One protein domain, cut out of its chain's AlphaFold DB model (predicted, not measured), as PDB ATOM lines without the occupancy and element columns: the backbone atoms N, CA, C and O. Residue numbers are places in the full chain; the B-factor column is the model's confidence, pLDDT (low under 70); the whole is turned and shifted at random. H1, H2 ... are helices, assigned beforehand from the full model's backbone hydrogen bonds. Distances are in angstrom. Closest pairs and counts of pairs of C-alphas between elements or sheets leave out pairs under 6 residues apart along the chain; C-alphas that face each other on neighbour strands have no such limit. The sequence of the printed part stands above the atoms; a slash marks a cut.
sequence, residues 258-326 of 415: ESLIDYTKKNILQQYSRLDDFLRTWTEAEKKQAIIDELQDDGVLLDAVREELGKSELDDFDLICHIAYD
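This is residues 258 to 326 of the 415 residues of the protein "Type I restriction endonuclease" of Soehngenia longivitae (UniProt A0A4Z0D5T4). Five short helices make a small rounded cluster in which H1 runs along one side and H5 stands crosswise to it, the last turn of H5 meeting the middle part of H1 like the stem of a T. H4 packs on the first residues of H1 and on H5 at one end of the long axis, while H2 and H3 lie toward the other end, H2 touching no helix and H3 only coming close to its neighbours. The printed part has 69 residues, with five named helices in the order H1, H2, H3, H4, H5 and no named strand, and its class is all helix. It is compact, with a radius of gyration of the C-alphas of 11.2 A and spans of 30 by 23 by 22 A.

H1, residues 260 to 271, is the longest helix at 17.1 A from first to last C-alpha and begins with C-alpha 260 at (165.775, 130.625, 77.314). H2 covers residues 275 to 284 over 14.1 A, and H3 covers residues 288 to 297 over 14.7 A, beginning with C-alpha 288 at (148.766, 146.102, 81.144). H4, residues 302 to 309, is 10.5 A long. H5, residues 316 to 325, is 13.6 A long and ends with C-alpha 325 at (164.455, 140.756, 89.468).

H1 and H5 touch about perpendicular, at 89 degrees, with the closest C-alphas, those of Lys 265 and Ala 324, 4.9 A apart. H1 touches H4 with residues 260 to 264 alone, at a steep tilt of 38 degrees, opposite ways; the closest C-alphas, of Ile 261 and Val 305, are 6.4 A apart. H4 and H5 touch at a steep tilt of 69 degrees, only just short of about perpendicular, the closest C-alphas being those of Leu 302 and Asp 316 at 7.2 A. H3 is close but not clearly touching to H1, where the closest C-alphas, of Ile 268 and Leu 295, are 7.0 A apart. H2 is close but not clearly touching to H5, at a shallow tilt of 23 degrees, opposite ways, with the closest C-alphas, of Leu 275 and Tyr 325, 6.5 A apart. H1 and H2 are near each other, and H2 and H4 are apart. In H1, H2, H3, H4 and H5 every O i to N i+4 pair is within hydrogen-bond range.

The two C-alphas farthest apart, those of Glu 258 and Glu 286, are 34.0 A apart. The printed part has no cut. The links H1 to H2, H2 to H3 and H3 to H4 are tight, and the link H4 to H5, six residues, is short. The mean pLDDT of the printed part is 88.2, and no printed residue is under 70.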
ATOM      1  N   GLU A 258     171.898 130.669  74.235       74.50
ATOM      2  CA  GLU A 258     171.898 130.705  75.697       74.50
ATOM      3  C   GLU A 258     170.632 130.036  76.271       74.50
ATOM      4  O   GLU A 258     169.734 129.641  75.527       74.50
ATOM      5  N   SER A 259     170.545 129.884  77.599       81.25
ATOM      6  CA  SER A 259     169.303 129.412  78.228       81.25
ATOM      7  C   SER A 259     168.156 130.367  77.888       81.25
ATOM      8  O   SER A 259     168.321 131.586  77.954       81.25
ATOM      9  N   LEU A 260     166.972 129.826  77.585       84.56
ATOM     10  CA  LEU A 260     165.775 130.625  77.314       84.56
ATOM     11  C   LEU A 260     165.469 131.607  78.461       84.56
ATOM     12  O   LEU A 260     165.036 132.735  78.213       84.56
ATOM     13  N   ILE A 261     165.727 131.202  79.709       86.19
ATOM     14  CA  ILE A 261     165.546 132.043  80.898       86.19
ATOM     15  C   ILE A 261     166.519 133.227  80.874       86.19
ATOM     16  O   ILE A 261     166.096 134.361  81.101       86.19
ATOM     17  N   ASP A 262     167.795 132.984  80.572       85.69
ATOM     18  CA  ASP A 262     168.826 134.027  80.521       85.69
ATOM     19  C   ASP A 262     168.580 135.006  79.367       85.69
ATOM     20  O   ASP A 262     168.639 136.223  79.569       85.69
ATOM     21  N   TYR A 263     168.212 134.486  78.192       87.88
ATOM     22  CA  TYR A 263     167.802 135.281  77.034       87.88
ATOM     23  C   TYR A 263     166.622 136.200  77.381       87.88
ATOM     24  O   TYR A 263     166.677 137.419  77.195       87.88
ATOM     25  N   THR A 264     165.578 135.629  77.986       89.38
ATOM     26  CA  THR A 264     164.379 136.371  78.396       89.38
ATOM     27  C   THR A 264     164.707 137.422  79.460       89.38
ATOM     28  O   THR A 264     164.283 138.572  79.348       89.38
ATOM     29  N   LYS A 265     165.520 137.071  80.468       91.19
ATOM     30  CA  LYS A 265     165.994 137.992  81.514       91.19
ATOM     31  C   LYS A 265     166.737 139.183  80.920       91.19
ATOM     32  O   LYS A 265     166.487 140.323  81.310       91.19
ATOM     33  N   LYS A 266     167.642 138.928  79.978       90.62
ATOM     34  CA  LYS A 266     168.436 139.957  79.306       90.62
ATOM     35  C   LYS A 266     167.557 140.928  78.521       90.62
ATOM     36  O   LYS A 266     167.763 142.130  78.660       90.62
ATOM     37  N   ASN A 267     166.572 140.433  77.771       90.75
ATOM     38  CA  ASN A 267     165.652 141.283  77.008       90.75
ATOM     39  C   ASN A 267     164.779 142.146  77.932       90.75
ATOM     40  O   ASN A 267     164.717 143.360  77.749       90.75
ATOM     41  N   ILE A 268     164.223 141.571  79.009       92.62
ATOM     42  CA  ILE A 268     163.464 142.348  80.006       92.62
ATOM     43  C   ILE A 268     164.340 143.451  80.622       92.62
ATOM     44  O   ILE A 268     163.906 144.595  80.740       92.62
ATOM     45  N   LEU A 269     165.581 143.135  81.010       92.75
ATOM     46  CA  LEU A 269     166.492 144.101  81.638       92.75
ATOM     47  C   LEU A 269     167.002 145.184  80.675       92.75
ATOM     48  O   LEU A 269     167.409 146.251  81.139       92.75
ATOM     49  N   GLN A 270     166.991 144.937  79.362       91.50
ATOM     50  CA  GLN A 270     167.308 145.961  78.360       91.50
ATOM     51  C   GLN A 270     166.233 147.048  78.311       91.50
ATOM     52  O   GLN A 270     166.576 148.229  78.257       91.50
ATOM     53  N   GLN A 271     164.958 146.664  78.385       89.25
ATOM     54  CA  GLN A 271     163.840 147.606  78.392       89.25
ATOM     55  C   GLN A 271     163.627 148.220  79.783       89.25
ATOM     56  O   GLN A 271     163.496 149.437  79.934       89.25
ATOM     57  N   TYR A 272     163.685 147.389  80.827       92.12
ATOM     58  CA  TYR A 272     163.477 147.776  82.218       92.12
ATOM     59  C   TYR A 272     164.665 147.362  83.092       92.12
ATOM     60  O   TYR A 272     164.655 146.349  83.793       92.12
ATOM     61  N   SER A 273     165.696 148.205  83.117       91.12
ATOM     62  CA  SER A 273     166.925 147.931  83.883       91.12
ATOM     63  C   SER A 273     166.720 147.787  85.398       91.12
ATOM     64  O   SER A 273     167.525 147.149  86.079       91.12
ATOM     65  N   ARG A 274     165.657 148.385  85.951       92.12
ATOM     66  CA  ARG A 274     165.339 148.358  87.383       92.12
ATOM     67  C   ARG A 274     163.884 147.983  87.601       92.12
ATOM     68  O   ARG A 274     163.002 148.467  86.897       92.12
ATOM     69  N   LEU A 275     163.642 147.228  88.672       90.25
ATOM     70  CA  LEU A 275     162.297 146.862  89.112       90.25
ATOM     71  C   LEU A 275     161.391 148.091  89.281       90.25
ATOM     72  O   LEU A 275     160.247 148.060  88.855       90.25
ATOM     73  N   ASP A 276     161.897 149.176  89.874       90.44
ATOM     74  CA  ASP A 276     161.096 150.385  90.109       90.44
ATOM     75  C   ASP A 276     160.590 151.017  88.800       90.44
ATOM     76  O   ASP A 276     159.488 151.565  88.768       90.44
ATOM     77  N   ASP A 277     161.371 150.925  87.717       91.94
ATOM     78  CA  ASP A 277     160.975 151.439  86.405       91.94
ATOM     79  C   ASP A 277     159.887 150.561  85.778       91.94
ATOM     80  O   ASP A 277     158.899 151.093  85.266       91.94
ATOM     81  N   PHE A 278     160.018 149.234  85.891       92.88
ATOM     82  CA  PHE A 278     158.968 148.297  85.487       92.88
ATOM     83  C   PHE A 278     157.677 148.521  86.284       92.88
ATOM     84  O   PHE A 278     156.622 148.713  85.692       92.88
ATOM     85  N   LEU A 279     157.748 148.592  87.619       91.00
ATOM     86  CA  LEU A 279     156.578 148.796  88.484       91.00
ATOM     87  C   LEU A 279     155.869 150.126  88.210       91.00
ATOM     88  O   LEU A 279     154.636 150.166  88.196       91.00
ATOM     89  N   ARG A 280     156.625 151.210  87.986       90.81
ATOM     90  CA  ARG A 280     156.052 152.512  87.616       90.81
ATOM     91  C   ARG A 280     155.307 152.408  86.289       90.81
ATOM     92  O   ARG A 280     154.142 152.784  86.230       90.81
ATOM     93  N   THR A 281     155.956 151.849  85.270       91.19
ATOM     94  CA  THR A 281     155.378 151.701  83.927       91.19
ATOM     95  C   THR A 281     154.137 150.811  83.964       91.19
ATOM     96  O   THR A 281     153.090 151.188  83.445       91.19
ATOM     97  N   TRP A 282     154.217 149.688  84.683       90.94
ATOM     98  CA  TRP A 282     153.099 148.781  84.913       90.94
ATOM     99  C   TRP A 282     151.927 149.474  85.590       90.94
ATOM    100  O   TRP A 282     150.799 149.329  85.142       90.94
ATOM    101  N   THR A 283     152.161 150.255  86.644       87.94
ATOM    102  CA  THR A 283     151.084 150.926  87.392       87.94
ATOM    103  C   THR A 283     150.443 152.057  86.582       87.94
ATOM    104  O   THR A 283     149.221 152.192  86.584       87.94
ATOM    105  N   GLU A 284     151.246 152.851  85.867       89.56
ATOM    106  CA  GLU A 284     150.788 154.024  85.109       89.56
ATOM    107  C   GLU A 284     150.104 153.672  83.779       89.56
ATOM    108  O   GLU A 284     149.323 154.478  83.270       89.56
ATOM    109  N   ALA A 285     150.349 152.482  83.222       88.31
ATOM    110  CA  ALA A 285     149.755 152.072  81.954       88.31
ATOM    111  C   ALA A 285     148.223 151.956  82.020       88.31
ATOM    112  O   ALA A 285     147.666 151.364  82.949       88.31
ATOM    113  N   GLU A 286     147.555 152.473  80.981       85.19
ATOM    114  CA  GLU A 286     146.103 152.333  80.787       85.19
ATOM    115  C   GLU A 286     145.685 150.888  80.495       85.19
ATOM    116  O   GLU A 286     144.566 150.507  80.822       85.19
ATOM    117  N   LYS A 287     146.575 150.108  79.871       87.38
ATOM    118  CA  LYS A 287     146.404 148.681  79.593       87.38
ATOM    119  C   LYS A 287     147.696 147.948  79.902       87.38
ATOM    120  O   LYS A 287     148.737 148.283  79.336       87.38
ATOM    121  N   LYS A 288     147.631 146.951  80.774       88.94
ATOM    122  CA  LYS A 288     148.766 146.102  81.144       88.94
ATOM    123  C   LYS A 288     149.141 145.177  79.997       88.94
ATOM    124  O   LYS A 288     150.327 144.952  79.775       88.94
ATOM    125  N   GLN A 289     148.153 144.741  79.211       87.38
ATOM    126  CA  GLN A 289     148.398 143.915  78.030       87.38
ATOM    127  C   GLN A 289     149.359 144.588  77.040       87.38
ATOM    128  O   GLN A 289     150.223 143.918  76.497       87.38
ATOM    129  N   ALA A 290     149.295 145.916  76.886       89.19
ATOM    130  CA  ALA A 290     150.184 146.636  75.974       89.19
ATOM    131  C   ALA A 290     151.672 146.517  76.355       89.19
ATOM    132  O   ALA A 290     152.520 146.490  75.473       89.19
ATOM    133  N   ILE A 291     151.990 146.417  77.653       90.75
ATOM    134  CA  ILE A 291     153.371 146.205  78.120       90.75
ATOM    135  C   ILE A 291     153.828 144.783  77.788       90.75
ATOM    136  O   ILE A 291     154.980 144.571  77.421       90.75
ATOM    137  N   ILE A 292     152.931 143.806  77.940       90.00
ATOM    138  CA  ILE A 292     153.219 142.409  77.611       90.00
ATOM    139  C   ILE A 292     153.464 142.254  76.112       90.00
ATOM    140  O   ILE A 292     154.448 141.626  75.735       90.00
ATOM    141  N   ASP A 293     152.620 142.868  75.285       87.50
ATOM    142  CA  ASP A 293     152.757 142.848  73.829       87.50
ATOM    143  C   ASP A 293     154.094 143.494  73.400       87.50
ATOM    144  O   ASP A 293     154.835 142.912  72.614       87.50
ATOM    145  N   GLU A 294     154.473 144.637  73.994       89.81
ATOM    146  CA  GLU A 294     155.757 145.307  73.716       89.81
ATOM    147  C   GLU A 294     156.965 144.427  74.090       89.81
ATOM    148  O   GLU A 294     157.909 144.295  73.314       89.81
ATOM    149  N   LEU A 295     156.921 143.770  75.254       90.12
ATOM    150  CA  LEU A 295     157.958 142.820  75.667       90.12
ATOM    151  C   LEU A 295     158.042 141.627  74.701       90.12
ATOM    152  O   LEU A 295     159.140 141.176  74.369       90.12
ATOM    153  N   GLN A 296     156.902 141.096  74.252       87.69
ATOM    154  CA  GLN A 296     156.859 139.988  73.293       87.69
ATOM    155  C   GLN A 296     157.482 140.378  71.948       87.69
ATOM    156  O   GLN A 296     158.295 139.612  71.422       87.69
ATOM    157  N   ASP A 297     157.176 141.574  71.442       85.62
ATOM    158  CA  ASP A 297     157.761 142.127  70.214       85.62
ATOM    159  C   ASP A 297     159.291 142.291  70.320       85.62
ATOM    160  O   ASP A 297     160.025 142.031  69.360       85.62
ATOM    161  N   ASP A 298     159.792 142.628  71.511       85.56
ATOM    162  CA  ASP A 298     161.226 142.709  71.817       85.56
ATOM    163  C   ASP A 298     161.889 141.334  72.063       85.56
ATOM    164  O   ASP A 298     163.091 141.246  72.337       85.56
ATOM    165  N   GLY A 299     161.145 140.237  71.892       82.56
ATOM    166  CA  GLY A 299     161.651 138.866  71.966       82.56
ATOM    167  C   GLY A 299     161.542 138.230  73.353       82.56
ATOM    168  O   GLY A 299     162.265 137.283  73.651       82.56
ATOM    169  N   VAL A 300     160.678 138.722  74.240       87.62
ATOM    170  CA  VAL A 300     160.418 138.085  75.543       87.62
ATOM    171  C   VAL A 300     159.408 136.946  75.365       87.62
ATOM    172  O   VAL A 300     158.200 137.152  75.276       87.62
ATOM    173  N   LEU A 301     159.901 135.706  75.363       85.81
ATOM    174  CA  LEU A 301     159.094 134.499  75.139       85.81
ATOM    175  C   LEU A 301     158.449 133.980  76.440       85.81
ATOM    176  O   LEU A 301     158.759 132.882  76.907       85.81
ATOM    177  N   LEU A 302     157.548 134.769  77.040       87.62
ATOM    178  CA  LEU A 302     156.932 134.451  78.342       87.62
ATOM    179  C   LEU A 302     156.239 133.082  78.370       87.62
ATOM    180  O   LEU A 302     156.398 132.347  79.343       87.62
ATOM    181  N   ASP A 303     155.519 132.710  77.308       83.62
ATOM    182  CA  ASP A 303     154.818 131.422  77.239       83.62
ATOM    183  C   ASP A 303     155.790 130.238  77.266       83.62
ATOM    184  O   ASP A 303     155.613 129.307  78.052       83.62
ATOM    185  N   ALA A 304     156.867 130.316  76.479       82.94
ATOM    186  CA  ALA A 304     157.892 129.281  76.431       82.94
ATOM    187  C   ALA A 304     158.623 129.146  77.778       82.94
ATOM    188  O   ALA A 304     158.831 128.033  78.263       82.94
ATOM    189  N   VAL A 305     158.939 130.267  78.436       86.75
ATOM    190  CA  VAL A 305     159.548 130.236  79.776       86.75
ATOM    191  C   VAL A 305     158.581 129.660  80.812       86.75
ATOM    192  O   VAL A 305     158.993 128.904  81.695       86.75
ATOM    193  N   ARG A 306     157.284 129.976  80.715       86.50
ATOM    194  CA  ARG A 306     156.260 129.436  81.619       86.50
ATOM    195  C   ARG A 306     156.167 127.913  81.511       86.50
ATOM    196  O   ARG A 306     156.063 127.239  82.542       86.50
ATOM    197  N   GLU A 307     156.227 127.386  80.289       82.25
ATOM    198  CA  GLU A 307     156.261 125.948  80.007       82.25
ATOM    199  C   GLU A 307     157.543 125.286  80.528       82.25
ATOM    200  O   GLU A 307     157.467 124.236  81.171       82.25
ATOM    201  N   GLU A 308     158.710 125.905  80.318       80.12
ATOM    202  CA  GLU A 308     159.996 125.378  80.792       80.12
ATOM    203  C   GLU A 308     160.053 125.285  82.322       80.12
ATOM    204  O   GLU A 308     160.488 124.272  82.873       80.12
ATOM    205  N   LEU A 309     159.537 126.304  83.017       82.00
ATOM    206  CA  LEU A 309     159.460 126.321  84.478       82.00
ATOM    207  C   LEU A 309     158.359 125.406  85.038       82.00
ATOM    208  O   LEU A 309     158.340 125.158  86.246       82.00
ATOM    209  N   GLY A 310     157.422 124.937  84.204       81.50
ATOM    210  CA  GLY A 310     156.249 124.177  84.643       81.50
ATOM    211  C   GLY A 310     155.312 124.986  85.550       81.50
ATOM    212  O   GLY A 310     154.670 124.424  86.437       81.50
ATOM    213  N   LYS A 311     155.256 126.313  85.372       82.88
ATOM    214  CA  LYS A 311     154.534 127.245  86.256       82.88
ATOM    215  C   LYS A 311     153.383 127.959  85.534       82.88
ATOM    216  O   LYS A 311     153.310 129.185  85.536       82.88
ATOM    217  N   SER A 312     152.459 127.196  84.945       81.19
ATOM    218  CA  SER A 312     151.294 127.709  84.190       81.19
ATOM    219  C   SER A 312     150.372 128.644  84.985       81.19
ATOM    220  O   SER A 312     149.663 129.461  84.406       81.19
ATOM    221  N   GLU A 313     150.376 128.527  86.314       86.69
ATOM    222  CA  GLU A 313     149.500 129.294  87.206       86.69
ATOM    223  C   GLU A 313     150.011 130.715  87.507       86.69
ATOM    224  O   GLU A 313     149.292 131.501  88.135       86.69
ATOM    225  N   LEU A 314     151.250 131.041  87.116       88.12
ATOM    226  CA  LEU A 314     151.821 132.372  87.324       88.12
ATOM    227  C   LEU A 314     151.211 133.395  86.371       88.12
ATOM    228  O   LEU A 314     150.945 133.103  85.206       88.12
ATOM    229  N   ASP A 315     151.017 134.601  86.895       89.25
ATOM    230  CA  ASP A 315     150.688 135.769  86.088       89.25
ATOM    231  C   ASP A 315     151.926 136.264  85.327       89.25
ATOM    232  O   ASP A 315     153.056 136.088  85.794       89.25
ATOM    233  N   ASP A 316     151.721 136.924  84.188       90.19
ATOM    234  CA  ASP A 316     152.806 137.477  83.368       90.19
ATOM    235  C   ASP A 316     153.643 138.485  84.150       90.19
ATOM    236  O   ASP A 316     154.873 138.450  84.096       90.19
ATOM    237  N   PHE A 317     152.992 139.318  84.964       92.19
ATOM    238  CA  PHE A 317     153.671 140.262  85.842       92.19
ATOM    239  C   PHE A 317     154.622 139.562  86.822       92.19
ATOM    240  O   PHE A 317     155.768 139.986  87.003       92.19
ATOM    241  N   ASP A 318     154.157 138.487  87.466       92.12
ATOM    242  CA  ASP A 318     154.949 137.725  88.433       92.12
ATOM    243  C   ASP A 318     156.076 136.957  87.764       92.12
ATOM    244  O   ASP A 318     157.171 136.871  88.321       92.12
ATOM    245  N   LEU A 319     155.825 136.423  86.570       91.56
ATOM    246  CA  LEU A 319     156.827 135.735  85.773       91.56
ATOM    247  C   LEU A 319     157.962 136.693  85.389       91.56
ATOM    248  O   LEU A 319     159.127 136.381  85.643       91.56
ATOM    249  N   ILE A 320     157.628 137.888  84.889       92.75
ATOM    250  CA  ILE A 320     158.596 138.953  84.585       92.75
ATOM    251  C   ILE A 320     159.384 139.327  85.845       92.75
ATOM    252  O   ILE A 320     160.616 139.343  85.829       92.75
ATOM    253  N   CYS A 321     158.690 139.573  86.961       92.31
ATOM    254  CA  CYS A 321     159.334 139.948  88.218       92.31
ATOM    255  C   CYS A 321     160.278 138.862  88.752       92.31
ATOM    256  O   CYS A 321     161.336 139.175  89.307       92.31
ATOM    257  N   HIS A 322     159.897 137.595  88.602       91.56
ATOM    258  CA  HIS A 322     160.684 136.449  89.033       91.56
ATOM    259  C   HIS A 322     161.948 136.275  88.194       91.56
ATOM    260  O   HIS A 322     163.026 136.126  88.762       91.56
ATOM    261  N   ILE A 323     161.823 136.344  86.866       91.00
ATOM    262  CA  ILE A 323     162.940 136.145  85.935       91.00
ATOM    263  C   ILE A 323     163.929 137.313  86.022       91.00
ATOM    264  O   ILE A 323     165.134 137.111  86.188       91.00
ATOM    265  N   ALA A 324     163.432 138.548  85.916       91.88
ATOM    266  CA  ALA A 324     164.289 139.720  85.775       91.88
ATOM    267  C   ALA A 324     164.876 140.212  87.101       91.88
ATOM    268  O   ALA A 324     166.018 140.676  87.129       91.88
ATOM    269  N   TYR A 325     164.124 140.098  88.199       91.75
ATOM    270  CA  TYR A 325     164.455 140.756  89.468       91.75
ATOM    271  C   TYR A 325     164.490 139.811  90.675       91.75
ATOM    272  O   TYR A 325     164.518 140.287  91.813       91.75
ATOM    273  N   ASP A 326     164.466 138.493  90.446       88.62
ATOM    274  CA  ASP A 326     164.577 137.452  91.476       88.62
ATOM    275  C   ASP A 326     163.526 137.591  92.603       88.62
ATOM    276  O   ASP A 326     163.759 137.261  93.771       88.62
TER     277      ASP A 326